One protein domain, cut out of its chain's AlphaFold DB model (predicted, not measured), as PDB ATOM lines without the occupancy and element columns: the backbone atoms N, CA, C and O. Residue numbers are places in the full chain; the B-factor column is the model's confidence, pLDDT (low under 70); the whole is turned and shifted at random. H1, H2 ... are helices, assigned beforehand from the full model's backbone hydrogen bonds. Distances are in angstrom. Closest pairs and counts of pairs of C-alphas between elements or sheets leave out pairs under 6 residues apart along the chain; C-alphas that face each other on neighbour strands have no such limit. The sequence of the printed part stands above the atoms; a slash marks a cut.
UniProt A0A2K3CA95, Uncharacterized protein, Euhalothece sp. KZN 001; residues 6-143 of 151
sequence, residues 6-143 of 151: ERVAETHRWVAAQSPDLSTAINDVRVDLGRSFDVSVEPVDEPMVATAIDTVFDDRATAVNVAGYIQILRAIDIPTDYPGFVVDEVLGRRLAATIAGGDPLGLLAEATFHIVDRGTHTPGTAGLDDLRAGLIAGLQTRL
ATOM      1  N   GLU A   6     226.371 255.438 265.511       98.19
ATOM      2  CA  GLU A   6     225.192 254.792 264.912       98.19
ATOM      3  C   GLU A   6     224.715 253.593 265.740       98.19
ATOM      4  O   GLU A   6     223.522 253.481 266.031       98.19
ATOM      5  N   ARG A   7     225.642 252.735 266.191       98.00
ATOM      6  CA  ARG A   7     225.307 251.578 267.028       98.00
ATOM      7  C   ARG A   7     224.731 252.003 268.374       98.00
ATOM      8  O   ARG A   7     223.777 251.386 268.836       98.00
ATOM      9  N   VAL A   8     225.276 253.050 268.992       98.75
ATOM     10  CA  VAL A   8     224.729 253.610 270.239       98.75
ATOM     11  C   VAL A   8     223.290 254.081 270.021       98.75
ATOM     12  O   VAL A   8     222.416 253.735 270.812       98.75
ATOM     13  N   ALA A   9     223.011 254.784 268.920       98.56
ATOM     14  CA  ALA A   9     221.660 255.239 268.591       98.56
ATOM     15  C   ALA A   9     220.689 254.077 268.297       98.56
ATOM     16  O   ALA A   9     219.509 254.144 268.641       98.56
ATOM     17  N   GLU A  10     221.157 252.996 267.668       98.56
ATOM     18  CA  GLU A  10     220.375 251.764 267.496       98.56
ATOM     19  C   GLU A  10     220.051 251.101 268.834       98.56
ATOM     20  O   GLU A  10     218.902 250.720 269.064       98.56
ATOM     21  N   THR A  11     221.042 250.985 269.722       98.62
ATOM     22  CA  THR A  11     220.835 250.436 271.063       98.62
ATOM     23  C   THR A  11     219.858 251.294 271.859       98.62
ATOM     24  O   THR A  11     218.945 250.737 272.459       98.62
ATOM     25  N   HIS A  12     219.985 252.623 271.812       98.75
ATOM     26  CA  HIS A  12     219.048 253.545 272.459       98.75
ATOM     27  C   HIS A  12     217.609 253.284 272.015       98.75
ATOM     28  O   HIS A  12     216.754 253.011 272.856       98.75
ATOM     29  N   ARG A  13     217.353 253.255 270.700       98.69
ATOM     30  CA  ARG A  13     216.018 252.950 270.154       98.69
ATOM     31  C   ARG A  13     215.507 251.581 270.599       98.69
ATOM     32  O   ARG A  13     214.325 251.441 270.901       98.69
ATOM     33  N   TRP A  14     216.382 250.577 270.641       98.31
ATOM     34  CA  TRP A  14     216.020 249.227 271.072       98.31
ATOM     35  C   TRP A  14     215.656 249.158 272.563       98.31
ATOM     36  O   TRP A  14     214.696 248.479 272.916       98.31
ATOM     37  N   VAL A  15     216.376 249.868 273.437       98.38
ATOM     38  CA  VAL A  15     216.041 249.949 274.871       98.38
ATOM     39  C   VAL A  15     214.760 250.760 275.075       98.38
ATOM     40  O   VAL A  15     213.861 250.306 275.777       98.38
ATOM     41  N   ALA A  16     214.621 251.911 274.412       98.00
ATOM     42  CA  ALA A  16     213.440 252.768 274.517       98.00
ATOM     43  C   ALA A  16     212.148 252.046 274.097       98.00
ATOM     44  O   ALA A  16     211.116 252.205 274.747       98.00
ATOM     45  N   ALA A  17     212.204 251.190 273.071       97.94
ATOM     46  CA  ALA A  17     211.061 250.387 272.633       97.94
ATOM     47  C   ALA A  17     210.556 249.381 273.688       97.94
ATOM     48  O   ALA A  17     209.437 248.894 273.572       97.94
ATOM     49  N   GLN A  18     211.357 249.074 274.714       96.62
ATOM     50  CA  GLN A  18     210.988 248.172 275.809       96.62
ATOM     51  C   GLN A  18     210.343 248.901 276.997       96.62
ATOM     52  O   GLN A  18     209.974 248.249 277.970       96.62
ATOM     53  N   SER A  19     210.192 250.231 276.941       96.38
ATOM     54  CA  SER A  19     209.683 251.039 278.063       96.38
ATOM     55  C   SER A  19     208.361 250.537 278.670       96.38
ATOM     56  O   SER A  19     208.305 250.493 279.899       96.38
ATOM     57  N   PRO A  20     207.342 250.093 277.897       96.06
ATOM     58  CA  PRO A  20     206.096 249.568 278.476       96.06
ATOM     59  C   PRO A  20     206.292 248.304 279.336       96.06
ATOM     60  O   PRO A  20     205.737 248.166 280.431       96.06
ATOM     61  N   ASP A  21     207.116 247.370 278.857       97.00
ATOM     62  CA  ASP A  21     207.396 246.118 279.567       97.00
ATOM     63  C   ASP A  21     208.322 246.366 280.767       97.00
ATOM     64  O   ASP A  21     208.152 245.771 281.837       97.00
ATOM     65  N   LEU A  22     209.284 247.282 280.611       98.00
ATOM     66  CA  LEU A  22     210.185 247.702 281.679       98.00
ATOM     67  C   LEU A  22     209.437 248.430 282.795       98.00
ATOM     68  O   LEU A  22     209.696 248.129 283.954       98.00
ATOM     69  N   SER A  23     208.493 249.331 282.497       98.19
ATOM     70  CA  SER A  23     207.735 250.043 283.538       98.19
ATOM     71  C   SER A  23     206.931 249.085 284.413       98.19
ATOM     72  O   SER A  23     206.904 249.239 285.633       98.19
ATOM     73  N   THR A  24     206.335 248.056 283.808       97.81
ATOM     74  CA  THR A  24     205.611 247.009 284.543       97.81
ATOM     75  C   THR A  24     206.557 246.242 285.469       97.81
ATOM     76  O   THR A  24     206.338 246.202 286.678       97.81
ATOM     77  N   ALA A  25     207.663 245.720 284.932       97.69
ATOM     78  CA  ALA A  25     208.613 244.928 285.712       97.69
ATOM     79  C   ALA A  25     209.323 245.743 286.807       97.69
ATOM     80  O   ALA A  25     209.562 245.244 287.904       97.69
ATOM     81  N   ILE A  26     209.631 247.012 286.536       98.44
ATOM     82  CA  ILE A  26     210.188 247.939 287.524       98.44
ATOM     83  C   ILE A  26     209.213 248.109 288.692       98.44
ATOM     84  O   ILE A  26     209.635 248.034 289.843       98.44
ATOM     85  N   ASN A  27     207.917 248.293 288.430       98.25
ATOM     86  CA  ASN A  27     206.922 248.437 289.494       98.25
ATOM     87  C   ASN A  27     206.754 247.158 290.329       98.25
ATOM     88  O   ASN A  27     206.606 247.259 291.548       98.25
ATOM     89  N   ASP A  28     206.864 245.972 289.729       97.19
ATOM     90  CA  ASP A  28     206.874 244.710 290.484       97.19
ATOM     91  C   ASP A  28     208.064 244.649 291.456       97.19
ATOM     92  O   ASP A  28     207.902 244.331 292.639       97.19
ATOM     93  N   VAL A  29     209.252 245.050 290.993       97.06
ATOM     94  CA  VAL A  29     210.464 245.128 291.826       97.06
ATOM     95  C   VAL A  29     210.326 246.188 292.923       97.06
ATOM     96  O   VAL A  29     210.741 245.955 294.055       97.06
ATOM     97  N   ARG A  30     209.700 247.338 292.642       97.12
ATOM     98  CA  ARG A  30     209.414 248.382 293.651       97.12
ATOM     99  C   ARG A  30     208.548 247.858 294.779       97.12
ATOM    100  O   ARG A  30     208.833 248.144 295.939       97.12
ATOM    101  N   VAL A  31     207.515 247.087 294.446       96.88
ATOM    102  CA  VAL A  31     206.625 246.469 295.432       96.88
ATOM    103  C   VAL A  31     207.384 245.461 296.293       96.88
ATOM    104  O   VAL A  31     207.227 245.470 297.514       96.88
ATOM    105  N   ASP A  32     208.210 244.610 295.688       95.38
ATOM    106  CA  ASP A  32     208.975 243.596 296.422       95.38
ATOM    107  C   ASP A  32     210.031 244.214 297.355       95.38
ATOM    108  O   ASP A  32     210.090 243.912 298.553       95.38
ATOM    109  N   LEU A  33     210.810 245.171 296.845       95.06
ATOM    110  CA  LEU A  33     211.786 245.896 297.654       95.06
ATOM    111  C   LEU A  33     211.102 246.738 298.740       95.06
ATOM    112  O   LEU A  33     211.566 246.754 299.878       95.06
ATOM    113  N   GLY A  34     209.981 247.394 298.425       95.44
ATOM    114  CA  GLY A  34     209.200 248.167 299.391       95.44
ATOM    115  C   GLY A  34     208.753 247.321 300.584       95.44
ATOM    116  O   GLY A  34     208.944 247.717 301.732       95.44
ATOM    117  N   ARG A  35     208.274 246.093 300.337       95.56
ATOM    118  CA  ARG A  35     207.961 245.127 301.408       95.56
ATOM    119  C   ARG A  35     209.193 244.735 302.220       95.56
ATOM    120  O   ARG A  35     209.101 244.632 303.437       95.56
ATOM    121  N   SER A  36     210.330 244.518 301.561       93.81
ATOM    122  CA  SER A  36     211.577 244.100 302.218       93.81
ATOM    123  C   SER A  36     212.156 245.172 303.146       93.81
ATOM    124  O   SER A  36     212.778 244.840 304.153       93.81
ATOM    125  N   PHE A  37     211.939 246.448 302.824       91.75
ATOM    126  CA  PHE A  37     212.431 247.591 303.597       91.75
ATOM    127  C   PHE A  37     211.356 248.289 304.443       91.75
ATOM    128  O   PHE A  37     211.665 249.297 305.071       91.75
ATOM    129  N   ASP A  38     210.127 247.764 304.474       95.12
ATOM    130  CA  ASP A  38     208.968 248.365 305.154       95.12
ATOM    131  C   ASP A  38     208.712 249.827 304.729       95.12
ATOM    132  O   ASP A  38     208.501 250.728 305.543       95.12
ATOM    133  N   VAL A  39     208.766 250.079 303.416       95.12
ATOM    134  CA  VAL A  39     208.519 251.395 302.807       95.12
ATOM    135  C   VAL A  39     207.564 251.296 301.620       95.12
ATOM    136  O   VAL A  39     207.558 250.317 300.874       95.12
ATOM    137  N   SER A  40     206.781 252.354 301.402       93.31
ATOM    138  CA  SER A  40     206.047 252.541 300.148       93.31
ATOM    139  C   SER A  40     206.951 253.248 299.145       93.31
ATOM    140  O   SER A  40     207.490 254.312 299.450       93.31
ATOM    141  N   VAL A  41     207.119 252.658 297.963       96.19
ATOM    142  CA  VAL A  41     207.865 253.251 296.849       96.19
ATOM    143  C   VAL A  41     206.858 253.630 295.776       96.19
ATOM    144  O   VAL A  41     206.118 252.767 295.303       96.19
ATOM    145  N   GLU A  42     206.826 254.904 295.393       95.56
ATOM    146  CA  GLU A  42     205.869 255.378 294.389       95.56
ATOM    147  C   GLU A  42     206.094 254.670 293.042       95.56
ATOM    148  O   GLU A  42     207.257 254.489 292.644       95.56
ATOM    149  N   PRO A  43     205.022 254.248 292.342       97.19
ATOM    150  CA  PRO A  43     205.133 253.612 291.038       97.19
ATOM    151  C   PRO A  43     205.587 254.614 289.974       97.19
ATOM    152  O   PRO A  43     205.452 255.828 290.123       97.19
ATOM    153  N   VAL A  44     206.103 254.085 288.871       97.94
ATOM    154  CA  VAL A  44     206.510 254.861 287.694       97.94
ATOM    155  C   VAL A  44     205.639 254.514 286.494       97.94
ATOM    156  O   VAL A  44     205.149 253.387 286.381       97.94
ATOM    157  N   ASP A  45     205.466 255.469 285.588       97.69
ATOM    158  CA  ASP A  45     204.809 255.247 284.303       97.69
ATOM    159  C   ASP A  45     205.824 255.072 283.158       97.69
ATOM    160  O   ASP A  45     207.037 255.241 283.319       97.69
ATOM    161  N   GLU A  46     205.325 254.674 281.989       97.88
ATOM    162  CA  GLU A  46     206.140 254.491 280.786       97.88
ATOM    163  C   GLU A  46     206.896 255.776 280.377       97.88
ATOM    164  O   GLU A  46     208.104 255.683 280.142       97.88
ATOM    165  N   PRO A  47     206.273 256.977 280.336       98.19
ATOM    166  CA  PRO A  47     206.990 258.223 280.057       98.19
ATOM    167  C   PRO A  47     208.181 258.496 280.986       98.19
ATOM    168  O   PRO A  47     209.230 258.953 280.518       98.19
ATOM    169  N   MET A  48     208.057 258.207 282.286       98.19
ATOM    170  CA  MET A  48     209.161 258.346 283.241       98.19
ATOM    171  C   MET A  48     210.319 257.402 282.907       98.19
ATOM    172  O   MET A  48     211.480 257.816 282.945       98.19
ATOM    173  N   VAL A  49     210.018 256.150 282.552       98.56
ATOM    174  CA  VAL A  49     211.032 255.160 282.155       98.56
ATOM    175  C   VAL A  49     211.720 255.572 280.853       98.56
ATOM    176  O   VAL A  49     212.950 255.573 280.799       98.56
ATOM    177  N   ALA A  50     210.961 255.993 279.840       98.31
ATOM    178  CA  ALA A  50     211.507 256.467 278.568       98.31
ATOM    179  C   ALA A  50     212.440 257.674 278.765       98.31
ATOM    180  O   ALA A  50     213.572 257.671 278.286       98.31
ATOM    181  N   THR A  51     212.023 258.653 279.575       98.50
ATOM    182  CA  THR A  51     212.846 259.829 279.909       98.50
ATOM    183  C   THR A  51     214.138 259.435 280.632       98.50
ATOM    184  O   THR A  51     215.206 260.000 280.385       98.50
ATOM    185  N   ALA A  52     214.067 258.454 281.538       98.31
ATOM    186  CA  ALA A  52     215.250 257.951 282.227       98.31
ATOM    187  C   ALA A  52     216.229 257.270 281.259       98.31
ATOM    188  O   ALA A  52     217.437 257.472 281.397       98.31
ATOM    189  N   ILE A  53     215.723 256.519 280.276       98.75
ATOM    190  CA  ILE A  53     216.526 255.916 279.203       98.75
ATOM    191  C   ILE A  53     217.190 257.009 278.360       98.75
ATOM    192  O   ILE A  53     218.405 256.961 278.186       98.75
ATOM    193  N   ASP A  54     216.446 258.019 277.906       98.69
ATOM    194  CA  ASP A  54     217.005 259.142 277.137       98.69
ATOM    195  C   ASP A  54     218.151 259.817 277.902       98.69
ATOM    196  O   ASP A  54     219.255 259.965 277.382       98.69
ATOM    197  N   THR A  55     217.948 260.080 279.196       98.19
ATOM    198  CA  THR A  55     218.975 260.691 280.054       98.19
ATOM    199  C   THR A  55     220.250 259.838 280.157       98.19
ATOM    200  O   THR A  55     221.348 260.377 280.286       98.19
ATOM    201  N   VAL A  56     220.133 258.506 280.141       98.44
ATOM    202  CA  VAL A  56     221.290 257.589 280.163       98.44
ATOM    203  C   VAL A  56     222.074 257.664 278.850       98.44
ATOM    204  O   VAL A  56     223.303 257.602 278.871       98.44
ATOM    205  N   PHE A  57     221.379 257.804 277.721       98.56
ATOM    206  CA  PHE A  57     221.999 257.866 276.396       98.56
ATOM    207  C   PHE A  57     222.489 259.270 276.001       98.56
ATOM    208  O   PHE A  57     223.349 259.374 275.125       98.56
ATOM    209  N   ASP A  58     222.029 260.325 276.679       98.19
ATOM    210  CA  ASP A  58     222.517 261.699 276.498       98.19
ATOM    211  C   ASP A  58     223.961 261.902 277.006       98.19
ATOM    212  O   ASP A  58     224.701 262.732 276.467       98.19
ATOM    213  N   ASP A  59     224.412 261.137 278.009       97.19
ATOM    214  CA  ASP A  59     225.819 261.137 278.423       97.19
ATOM    215  C   ASP A  59     226.645 260.170 277.567       97.19
ATOM    216  O   ASP A  59     226.590 258.954 277.746       97.19
ATOM    217  N   ARG A  60     227.485 260.713 276.678       97.19
ATOM    218  CA  ARG A  60     228.313 259.924 275.748       97.19
ATOM    219  C   ARG A  60     229.148 258.851 276.451       97.19
ATOM    220  O   ARG A  60     229.286 257.752 275.913       97.19
ATOM    221  N   ALA A  61     229.735 259.159 277.611       97.12
ATOM    222  CA  ALA A  61     230.578 258.198 278.322       97.12
ATOM    223  C   ALA A  61     229.747 257.005 278.817       97.12
ATOM    224  O   ALA A  61     230.123 255.854 278.587       97.12
ATOM    225  N   THR A  62     228.593 257.271 279.422       98.25
ATOM    226  CA  THR A  62     227.645 256.240 279.860       98.25
ATOM    227  C   THR A  62     227.063 255.470 278.672       98.25
ATOM    228  O   THR A  62     227.116 254.239 278.655       98.25
ATOM    229  N   ALA A  63     226.595 256.167 277.637       98.62
ATOM    230  CA  ALA A  63     225.930 255.596 276.466       98.62
ATOM    231  C   ALA A  63     226.785 254.548 275.736       98.62
ATOM    232  O   ALA A  63     226.296 253.473 275.387       98.62
ATOM    233  N   VAL A  64     228.082 254.822 275.544       98.69
ATOM    234  CA  VAL A  64     229.017 253.880 274.903       98.69
ATOM    235  C   VAL A  64     229.209 252.619 275.749       98.69
ATOM    236  O   VAL A  64     229.234 251.515 275.200       98.69
ATOM    237  N   ASN A  65     229.313 252.754 277.074       98.69
ATOM    238  CA  ASN A  65     229.466 251.606 277.972       98.69
ATOM    239  C   ASN A  65     228.189 250.759 278.030       98.69
ATOM    240  O   ASN A  65     228.260 249.542 277.871       98.69
ATOM    241  N   VAL A  66     227.021 251.394 278.169       98.75
ATOM    242  CA  VAL A  66     225.713 250.719 278.139       98.75
ATOM    243  C   VAL A  66     225.518 249.971 276.820       98.75
ATOM    244  O   VAL A  66     225.155 248.793 276.832       98.75
ATOM    245  N   ALA A  67     225.834 250.601 275.683       98.75
ATOM    246  CA  ALA A  67     225.773 249.942 274.381       98.75
ATOM    247  C   ALA A  67     226.737 248.752 274.284       98.75
ATOM    248  O   ALA A  67     226.359 247.696 273.781       98.75
ATOM    249  N   GLY A  68     227.958 248.886 274.808       98.62
ATOM    250  CA  GLY A  68     228.925 247.793 274.891       98.62
ATOM    251  C   GLY A  68     228.391 246.591 275.673       98.62
ATOM    252  O   GLY A  68     228.381 245.482 275.142       98.62
ATOM    253  N   TYR A  69     227.901 246.813 276.896       98.69
ATOM    254  CA  TYR A  69     227.336 245.756 277.740       98.69
ATOM    255  C   TYR A  69     226.165 245.046 277.065       98.69
ATOM    256  O   TYR A  69     226.185 243.825 276.941       98.69
ATOM    257  N   ILE A  70     225.187 245.806 276.563       98.56
ATOM    258  CA  ILE A  70     224.004 245.254 275.892       98.56
ATOM    259  C   ILE A  70     224.411 244.402 274.690       98.56
ATOM    260  O   ILE A  70     223.911 243.297 274.512       98.56
ATOM    261  N   GLN A  71     225.334 244.884 273.859       97.94
ATOM    262  CA  GLN A  71     225.740 244.149 272.666       97.94
ATOM    263  C   GLN A  71     226.528 242.874 272.991       97.94
ATOM    264  O   GLN A  71     226.392 241.898 272.256       97.94
ATOM    265  N   ILE A  72     227.319 242.866 274.069       97.94
ATOM    266  CA  ILE A  72     228.011 241.659 274.540       97.94
ATOM    267  C   ILE A  72     226.995 240.658 275.088       97.94
ATOM    268  O   ILE A  72     226.981 239.520 274.635       97.94
ATOM    269  N   LEU A  73     226.118 241.082 275.998       97.38
ATOM    270  CA  LEU A  73     225.115 240.217 276.623       97.38
ATOM    271  C   LEU A  73     224.181 239.571 275.591       97.38
ATOM    272  O   LEU A  73     223.949 238.369 275.632       97.38
ATOM    273  N   ARG A  74     223.746 240.331 274.577       95.75
ATOM    274  CA  ARG A  74     222.943 239.799 273.457       95.75
ATOM    275  C   ARG A  74     223.679 238.788 272.575       95.75
ATOM    276  O   ARG A  74     223.035 238.123 271.770       95.75
ATOM    277  N   ALA A  75     225.007 238.754 272.631       95.19
ATOM    278  CA  ALA A  75     225.842 237.878 271.813       95.19
ATOM    279  C   ALA A  75     226.406 236.683 272.596       95.19
ATOM    280  O   ALA A  75     226.877 235.733 271.971       95.19
ATOM    281  N   ILE A  76     226.399 236.736 273.932       93.88
ATOM    282  CA  ILE A  76     226.819 235.626 274.783       93.88
ATOM    283  C   ILE A  76     225.738 234.558 274.737       93.88
ATOM    284  O   ILE A  76     224.617 234.772 275.192       93.88
ATOM    285  N   ASP A  77     226.121 233.405 274.205       90.88
ATOM    286  CA  ASP A  77     225.320 232.197 274.223       90.88
ATOM    287  C   ASP A  77     226.212 231.015 274.593       90.88
ATOM    288  O   ASP A  77     227.319 230.863 274.060       90.88
ATOM    289  N   ILE A  78     225.739 230.186 275.518       90.06
ATOM    290  CA  ILE A  78     226.424 228.970 275.937       90.06
ATOM    291  C   ILE A  78     225.430 227.808 275.992       90.06
ATOM    292  O   ILE A  78     224.268 227.988 276.359       90.06
ATOM    293  N   PRO A  79     225.856 226.577 275.655       84.56
ATOM    294  CA  PRO A  79     224.977 225.424 275.757       84.56
ATOM    295  C   PRO A  79     224.426 225.263 277.172       84.56
ATOM    296  O   PRO A  79     225.188 225.218 278.137       84.56
ATOM    297  N   THR A  80     223.108 225.083 277.262       82.38
ATOM    298  CA  THR A  80     222.368 224.765 278.498       82.38
ATOM    299  C   THR A  80     222.432 225.807 279.604       82.38
ATOM    300  O   THR A  80     221.974 225.491 280.696       82.38
ATOM    301  N   ASP A  81     222.980 226.991 279.322       85.50
ATOM    302  CA  ASP A  81     223.087 228.078 280.292       85.50
ATOM    303  C   ASP A  81     223.598 227.595 281.664       85.50
ATOM    304  O   ASP A  81     222.910 227.538 282.682       85.50
ATOM    305  N   TYR A  82     224.804 227.025 281.627       88.75
ATOM    306  CA  TYR A  82     225.374 226.307 282.758       88.75
ATOM    307  C   TYR A  82     225.533 227.234 283.980       88.75
ATOM    308  O   TYR A  82     226.336 228.158 283.894       88.75
ATOM    309  N   PRO A  83     224.954 226.922 285.164       88.00
ATOM    310  CA  PRO A  83     224.954 227.831 286.325       88.00
ATOM    311  C   PRO A  83     226.325 228.203 286.918       88.00
ATOM    312  O   PRO A  83     226.409 228.994 287.851       88.00
ATOM    313  N   GLY A  84     227.411 227.562 286.471       92.81
ATOM    314  CA  GLY A  84     228.778 227.938 286.850       92.81
ATOM    315  C   GLY A  84     229.434 228.933 285.888       92.81
ATOM    316  O   GLY A  84     230.551 229.384 286.151       92.81
ATOM    317  N   PHE A  85     228.787 229.246 284.765       93.81
ATOM    318  CA  PHE A  85     229.130 230.372 283.911       93.81
ATOM    319  C   PHE A  85     228.483 231.624 284.503       93.81
ATOM    320  O   PHE A  85     227.317 231.605 284.849       93.81
ATOM    321  N   VAL A  86     229.285 232.665 284.708       95.38
ATOM    322  CA  VAL A  86     228.877 233.864 285.467       95.38
ATOM    323  C   VAL A  86     229.316 235.151 284.767       95.38
ATOM    324  O   VAL A  86     229.483 236.199 285.391       95.38
ATOM    325  N   VAL A  87     229.681 235.062 283.487       97.06
ATOM    326  CA  VAL A  87     230.238 236.215 282.765       97.06
ATOM    327  C   VAL A  87     229.125 237.196 282.425       97.06
ATOM    328  O   VAL A  87     229.298 238.396 282.609       97.06
ATOM    329  N   ASP A  88     228.006 236.680 281.949       96.25
ATOM    330  CA  ASP A  88     226.731 237.367 281.792       96.25
ATOM    331  C   ASP A  88     226.249 238.004 283.100       96.25
ATOM    332  O   ASP A  88     226.064 239.216 283.109       96.25
ATOM    333  N   GLU A  89     226.270 237.289 284.221       97.19
ATOM    334  CA  GLU A  89     225.948 237.820 285.557       97.19
ATOM    335  C   GLU A  89     226.825 239.025 285.944       97.19
ATOM    336  O   GLU A  89     226.374 240.085 286.398       97.19
ATOM    337  N   VAL A  90     228.138 238.905 285.720       98.19
ATOM    338  CA  VAL A  90     229.088 240.000 285.959       98.19
ATOM    339  C   VAL A  90     228.779 241.200 285.062       98.19
ATOM    340  O   VAL A  90     228.904 242.343 285.512       98.19
ATOM    341  N   LEU A  91     228.397 240.966 283.807       98.50
ATOM    342  CA  LEU A  91     228.092 242.015 282.838       98.50
ATOM    343  C   LEU A  91     226.720 242.656 283.094       98.50
ATOM    344  O   LEU A  91     226.633 243.881 283.031       98.50
ATOM    345  N   GLY A  92     225.691 241.883 283.440       98.50
ATOM    346  CA  GLY A  92     224.348 242.343 283.801       98.50
ATOM    347  C   GLY A  92     224.375 243.209 285.057       98.50
ATOM    348  O   GLY A  92     223.873 244.338 285.053       98.50
ATOM    349  N   ARG A  93     225.112 242.777 286.087       98.56
ATOM    350  CA  ARG A  93     225.369 243.584 287.290       98.56
ATOM    351  C   ARG A  93     226.054 244.912 286.967       98.56
ATOM    352  O   ARG A  93     225.683 245.960 287.496       98.56
ATOM    353  N   ARG A  94     227.071 244.893 286.098       98.75
ATOM    354  CA  ARG A  94     227.799 246.112 285.704       98.75
ATOM    355  C   ARG A  94     226.971 247.024 284.805       98.75
ATOM    356  O   ARG A  94     227.091 248.244 284.930       98.75
ATOM    357  N   LEU A  95     226.103 246.466 283.967       98.81
ATOM    358  CA  LEU A  95     225.096 247.213 283.221       98.81
ATOM    359  C   LEU A  95     224.159 247.957 284.184       98.81
ATOM    360  O   LEU A  95     223.986 249.165 284.026       98.81
ATOM    361  N   ALA A  96     223.638 247.277 285.213       98.88
ATOM    362  CA  ALA A  96     222.765 247.885 286.221       98.88
ATOM    363  C   ALA A  96     223.432 249.086 286.906       98.88
ATOM    364  O   ALA A  96     222.864 250.180 286.925       98.88
ATOM    365  N   ALA A  97     224.661 248.904 287.403       98.75
ATOM    366  CA  ALA A  97     225.438 249.980 288.014       98.75
ATOM    367  C   ALA A  97     225.633 251.161 287.056       98.75
ATOM    368  O   ALA A  97     225.389 252.305 287.419       98.75
ATOM    369  N   THR A  98     226.021 250.881 285.810       98.69
ATOM    370  CA  THR A  98     226.294 251.919 284.805       98.69
ATOM    371  C   THR A  98     225.046 252.751 284.492       98.69
ATOM    372  O   THR A  98     225.138 253.970 284.377       98.69
ATOM    373  N   ILE A  99     223.871 252.120 284.406       98.75
ATOM    374  CA  ILE A  99     222.584 252.803 284.183       98.75
ATOM    375  C   ILE A  99     222.173 253.634 285.406       98.75
ATOM    376  O   ILE A  99     221.718 254.777 285.270       98.75
ATOM    377  N   ALA A 100     222.321 253.072 286.607       98.06
ATOM    378  CA  ALA A 100     221.970 253.755 287.849       98.06
ATOM    379  C   ALA A 100     222.855 254.983 288.103       98.06
ATOM    380  O   ALA A 100     222.372 256.004 288.598       98.06
ATOM    381  N   GLY A 101     224.125 254.902 287.700       94.00
ATOM    382  CA  GLY A 101     225.135 255.942 287.836       94.00
ATOM    383  C   GLY A 101     226.228 255.560 288.838       94.00
ATOM    384  O   GLY A 101     226.437 254.397 289.163       94.00
ATOM    385  N   GLY A 102     226.958 256.562 289.327       91.12
ATOM    386  CA  GLY A 102     227.979 256.358 290.353       91.12
ATOM    387  C   GLY A 102     227.395 256.051 291.734       91.12
ATOM    388  O   GLY A 102     226.179 255.960 291.931       91.12
ATOM    389  N   ASP A 103     228.279 255.931 292.715       94.88
ATOM    390  CA  ASP A 103     227.859 255.712 294.093       94.88
ATOM    391  C   ASP A 103     227.092 256.920 294.658       94.88
ATOM    392  O   ASP A 103     227.442 258.070 294.373       94.88
ATOM    393  N   PRO A 104     226.041 256.676 295.466       96.00
ATOM    394  CA  PRO A 104     225.653 255.372 296.026       96.00
ATOM    395  C   PRO A 104     224.740 254.514 295.129       96.00
ATOM    396  O   PRO A 104     224.492 253.353 295.448       96.00
ATOM    397  N   LEU A 105     224.212 255.059 294.029       96.94
ATOM    398  CA  LEU A 105     223.199 254.384 293.208       96.94
ATOM    399  C   LEU A 105     223.758 253.178 292.451       96.94
ATOM    400  O   LEU A 105     223.075 252.163 292.360       96.94
ATOM    401  N   GLY A 106     224.997 253.261 291.966       98.12
ATOM    402  CA  GLY A 106     225.668 252.151 291.294       98.12
ATOM    403  C   GLY A 106     225.697 250.897 292.165       98.12
ATOM    404  O   GLY A 106     225.166 249.862 291.767       98.12
ATOM    405  N   LEU A 107     226.217 251.009 293.392       98.25
ATOM    406  CA  LEU A 107     226.249 249.905 294.356       98.25
ATOM    407  C   LEU A 107     224.856 249.332 294.670       98.25
ATOM    408  O   LEU A 107     224.687 248.114 294.732       98.25
ATOM    409  N   LEU A 108     223.847 250.189 294.856       97.25
ATOM    410  CA  LEU A 108     222.476 249.739 295.121       97.25
ATOM    411  C   LEU A 108     221.868 248.998 293.924       97.25
ATOM    412  O   LEU A 108     221.131 248.027 294.112       97.25
ATOM    413  N   ALA A 109     222.200 249.409 292.702       98.50
ATOM    414  CA  ALA A 109     221.751 248.735 291.494       98.50
ATOM    415  C   ALA A 109     222.419 247.369 291.321       98.50
ATOM    416  O   ALA A 109     221.746 246.426 290.917       98.50
ATOM    417  N   GLU A 110     223.695 247.225 291.693       98.56
ATOM    418  CA  GLU A 110     224.357 245.913 291.717       98.56
ATOM    419  C   GLU A 110     223.682 244.949 292.700       98.56
ATOM    420  O   GLU A 110     223.491 243.777 292.386       98.56
ATOM    421  N   ALA A 111     223.290 245.432 293.882       97.69
ATOM    422  CA  ALA A 111     222.562 244.615 294.851       97.69
ATOM    423  C   ALA A 111     221.151 244.259 294.354       97.69
ATOM    424  O   ALA A 111     220.712 243.118 294.484       97.69
ATOM    425  N   THR A 112     220.456 245.231 293.755       97.50
ATOM    426  CA  THR A 112     219.110 245.042 293.195       97.50
ATOM    427  C   THR A 112     219.122 244.050 292.037       97.50
ATOM    428  O   THR A 112     218.210 243.238 291.936       97.50
ATOM    429  N   PHE A 113     220.162 244.066 291.200       98.56
ATOM    430  CA  PHE A 113     220.322 243.143 290.079       98.56
ATOM    431  C   PHE A 113     220.141 241.683 290.510       98.56
ATOM    432  O   PHE A 113     219.282 241.011 289.958       98.56
ATOM    433  N   HIS A 114     220.808 241.236 291.577       96.50
ATOM    434  CA  HIS A 114     220.684 239.853 292.061       96.50
ATOM    435  C   HIS A 114     219.285 239.486 292.592       96.50
ATOM    436  O   HIS A 114     218.927 238.310 292.648       96.50
ATOM    437  N   ILE A 115     218.485 240.473 293.011       94.38
ATOM    438  CA  ILE A 115     217.088 240.252 293.418       94.38
ATOM    439  C   ILE A 115     216.215 240.055 292.178       94.38
ATOM    440  O   ILE A 115     215.387 239.145 292.146       94.38
ATOM    441  N   VAL A 116     216.412 240.898 291.161       96.88
ATOM    442  CA  VAL A 116     215.660 240.848 289.899       96.88
ATOM    443  C   VAL A 116     216.003 239.597 289.098       96.88
ATOM    444  O   VAL A 116     215.109 238.942 288.559       96.88
ATOM    445  N   ASP A 117     217.287 239.269 289.031       95.44
ATOM    446  CA  ASP A 117     217.817 238.185 288.220       95.44
ATOM    447  C   ASP A 117     217.215 236.824 288.606       95.44
ATOM    448  O   ASP A 117     216.641 236.135 287.768       95.44
ATOM    449  N   ARG A 118     217.120 236.534 289.909       90.31
ATOM    450  CA  ARG A 118     216.478 235.314 290.438       90.31
ATOM    451  C   ARG A 118     215.099 235.005 289.825       90.31
ATOM    452  O   ARG A 118     214.703 233.841 289.756       90.31
ATOM    453  N   GLY A 119     214.323 236.037 289.493       81.81
ATOM    454  CA  GLY A 119     212.979 235.916 288.922       81.81
ATOM    455  C   GLY A 119     212.917 236.087 287.403       81.81
ATOM    456  O   GLY A 119     211.852 235.894 286.816       81.81
ATOM    457  N   THR A 120     214.022 236.452 286.759       82.06
ATOM    458  CA  THR A 120     214.078 236.742 285.327       82.06
ATOM    459  C   THR A 120     214.498 235.488 284.584       82.06
ATOM    460  O   THR A 120     215.516 234.899 284.880       82.06
ATOM    461  N   HIS A 121     213.672 235.035 283.646       80.69
ATOM    462  CA  HIS A 121     214.020 233.950 282.732       80.69
ATOM    463  C   HIS A 121     213.513 234.359 281.355       80.69
ATOM    464  O   HIS A 121     212.309 234.572 281.172       80.69
ATOM    465  N   THR A 122     214.416 234.496 280.389       77.56
ATOM    466  CA  THR A 122     214.071 234.923 279.029       77.56
ATOM    467  C   THR A 122     214.459 233.824 278.045       77.56
ATOM    468  O   THR A 122     215.599 233.373 278.066       77.56
ATOM    469  N   PRO A 123     213.559 233.377 277.152       77.44
ATOM    470  CA  PRO A 123     213.958 232.483 276.074       77.44
ATOM    471  C   PRO A 123     215.015 233.153 275.187       77.44
ATOM    472  O   PRO A 123     214.798 234.267 274.710       77.44
ATOM    473  N   GLY A 124     216.116 232.462 274.901       82.12
ATOM    474  CA  GLY A 124     217.134 232.951 273.978       82.12
ATOM    475  C   GLY A 124     218.541 232.594 274.429       82.12
ATOM    476  O   GLY A 124     218.770 231.464 274.848       82.12
ATOM    477  N   THR A 125     219.471 233.532 274.262       87.56
ATOM    478  CA  THR A 125     220.875 233.336 274.630       87.56
ATOM    479  C   THR A 125     221.067 233.501 276.133       87.56
ATOM    480  O   THR A 125     220.317 234.255 276.751       87.56
ATOM    481  N   ALA A 126     222.100 232.854 276.677       88.94
ATOM    482  CA  ALA A 126     222.451 232.911 278.101       88.94
ATOM    483  C   ALA A 126     222.481 234.341 278.673       88.94
ATOM    484  O   ALA A 126     221.932 234.585 279.723       88.94
ATOM    485  N   GLY A 127     222.998 235.341 277.946       94.31
ATOM    486  CA  GLY A 127     223.061 236.705 278.492       94.31
ATOM    487  C   GLY A 127     221.781 237.556 278.421       94.31
ATOM    488  O   GLY A 127     221.838 238.744 278.749       94.31
ATOM    489  N   LEU A 128     220.648 237.058 277.904       94.69
ATOM    490  CA  LEU A 128     219.466 237.911 277.664       94.69
ATOM    491  C   LEU A 128     218.630 238.199 278.910       94.69
ATOM    492  O   LEU A 128     218.075 239.297 279.019       94.69
ATOM    493  N   ASP A 129     218.492 237.242 279.815       94.31
ATOM    494  CA  ASP A 129     217.850 237.455 281.111       94.31
ATOM    495  C   ASP A 129     218.685 238.369 282.005       94.31
ATOM    496  O   ASP A 129     218.134 239.359 282.487       94.31
ATOM    497  N   ASP A 130     219.997 238.163 282.085       97.44
ATOM    498  CA  ASP A 130     220.929 239.046 282.798       97.44
ATOM    499  C   ASP A 130     220.902 240.482 282.260       97.44
ATOM    500  O   ASP A 130     220.915 241.466 283.009       97.44
ATOM    501  N   LEU A 131     220.811 240.644 280.936       98.06
ATOM    502  CA  LEU A 131     220.598 241.953 280.318       98.06
ATOM    503  C   LEU A 131     219.307 242.583 280.824       98.06
ATOM    504  O   LEU A 131     219.300 243.754 281.220       98.06
ATOM    505  N   ARG A 132     218.209 241.826 280.791       97.94
ATOM    506  CA  ARG A 132     216.893 242.317 281.198       97.94
ATOM    507  C   ARG A 132     216.882 242.681 282.684       97.94
ATOM    508  O   ARG A 132     216.386 243.756 283.031       97.94
ATOM    509  N   ALA A 133     217.463 241.846 283.539       98.38
ATOM    510  CA  ALA A 133     217.635 242.118 284.960       98.38
ATOM    511  C   ALA A 133     218.485 243.376 285.184       98.38
ATOM    512  O   ALA A 133     218.112 244.240 285.982       98.38
ATOM    513  N   GLY A 134     219.561 243.544 284.409       98.62
ATOM    514  CA  GLY A 134     220.421 244.727 284.432       98.62
ATOM    515  C   GLY A 134     219.687 246.025 284.081       98.62
ATOM    516  O   GLY A 134     219.819 247.021 284.797       98.62
ATOM    517  N   LEU A 135     218.865 246.014 283.023       98.75
ATOM    518  CA  LEU A 135     218.026 247.160 282.645       98.75
ATOM    519  C   LEU A 135     217.056 247.537 283.769       98.75
ATOM    520  O   LEU A 135     216.971 248.707 284.142       98.75
ATOM    521  N   ILE A 136     216.346 246.552 284.325       98.69
ATOM    522  CA  ILE A 136     215.346 246.777 285.374       98.69
ATOM    523  C   ILE A 136     216.007 247.319 286.632       98.69
ATOM    524  O   ILE A 136     215.595 248.367 287.119       98.69
ATOM    525  N   ALA A 137     217.044 246.651 287.138       98.69
ATOM    526  CA  ALA A 137     217.722 247.044 288.368       98.69
ATOM    527  C   ALA A 137     218.365 248.433 288.255       98.69
ATOM    528  O   ALA A 137     218.241 249.251 289.171       98.69
ATOM    529  N   GLY A 138     218.998 248.727 287.116       98.62
ATOM    530  CA  GLY A 138     219.598 250.032 286.855       98.62
ATOM    531  C   GLY A 138     218.564 251.156 286.803       98.62
ATOM    532  O   GLY A 138     218.693 252.156 287.513       98.62
ATOM    533  N   LEU A 139     217.507 250.987 286.001       98.62
ATOM    534  CA  LEU A 139     216.461 252.003 285.839       98.62
ATOM    535  C   LEU A 139     215.667 252.205 287.132       98.62
ATOM    536  O   LEU A 139     215.485 253.344 287.556       98.62
ATOM    537  N   GLN A 140     215.262 251.121 287.799       97.62
ATOM    538  CA  GLN A 140     214.589 251.157 289.101       97.62
ATOM    539  C   GLN A 140     215.367 251.990 290.119       97.62
ATOM    540  O   GLN A 140     214.794 252.824 290.822       97.62
ATOM    541  N   THR A 141     216.679 251.768 290.190       97.25
ATOM    542  CA  THR A 141     217.544 252.458 291.149       97.25
ATOM    543  C   THR A 141     217.742 253.924 290.774       97.25
ATOM    544  O   THR A 141     217.862 254.766 291.660       97.25
ATOM    545  N   ARG A 142     217.726 254.260 289.477       96.38
ATOM    546  CA  ARG A 142     217.818 255.640 288.974       96.38
ATOM    547  C   ARG A 142     216.539 256.444 289.207       96.38
ATOM    548  O   ARG A 142     216.619 257.612 289.591       96.38
ATOM    549  N   LEU A 143     215.374 255.839 288.997       97.19
ATOM    550  CA  LEU A 143     214.065 256.503 289.028       97.19
ATOM    551  C   LEU A 143     213.689 257.025 290.433       97.19
ATOM    552  O   LEU A 143     214.012 256.371 291.426       97.19
TER     553      LEU A 143
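What this domain is: This is residues 6 to 143 of the 151 residues of an uncharacterized protein of Euhalothece sp. KZN 001 (UniProt A0A2K3CA95). Helix H7 runs through the core of a cluster of helices; H4 and H5 stand beside it as a bundle of three, and H6 packs on it at a steeper angle. H2 and H3 cross the later part of H7, and H1 packs on H3 and H4, farther out. The printed part has 138 residues with seven named helices, H1 to H7 in order, and no named strand: all helix. The whole is compact, with a radius of gyration of the C-alphas of 14.0 A, and rounded, spanning 41 by 34 by 27 A.

How they stand to each other: H1, residues 6 to 16, touches H3, residues 46 to 58, at a shallow tilt of 20 degrees, opposite ways, closest at the C-alphas of Ala 16 and Ala 50, 5.8 A. H1 also touches H4, residues 60 to 73, about perpendicular at 76 degrees, closest at the C-alphas of Val 8 and Ala 67, 5.6 A. H2, residues 19 to 37, touches the hub H7, residues 127 to 142, with residues 22 to 30 alone; the closest C-alphas, of Ile 26 and Gln 140, are 5.7 A apart. H4 and H5, residues 87 to 100, form a helical hairpin, closest at the C-alphas of Tyr 69 and Leu 95, 6.1 A. H5 touches H7 at a shallow tilt of 22 degrees, the same way, closest at the C-alphas of Ala 96 and Gly 138, 3.9 A. H6, residues 105 to 117, forms a helical hairpin with H7, closest at the C-alphas of Phe 113 and Ala 137, 5.0 A. Every O i to N i+4 pair is within hydrogen-bond range in H1, H2, H3, H5 and H7, against 9 of 10 in H4 and 7 of 9 in H6.

Where its parts are: H1 begins at C-alpha 6 (225.192, 254.792, 264.912). H2 is 25.9 A long, and H7, 22.3 A long, ends at C-alpha 142 (217.818, 255.640, 288.974).

The domain as a whole: The farthest C-alphas, of Glu 6 and Asp 38, are 43.9 A apart. The printed part has no cut; the link from H4 to H5, residues 74 to 86, is long. No printed residue is under 70 in pLDDT.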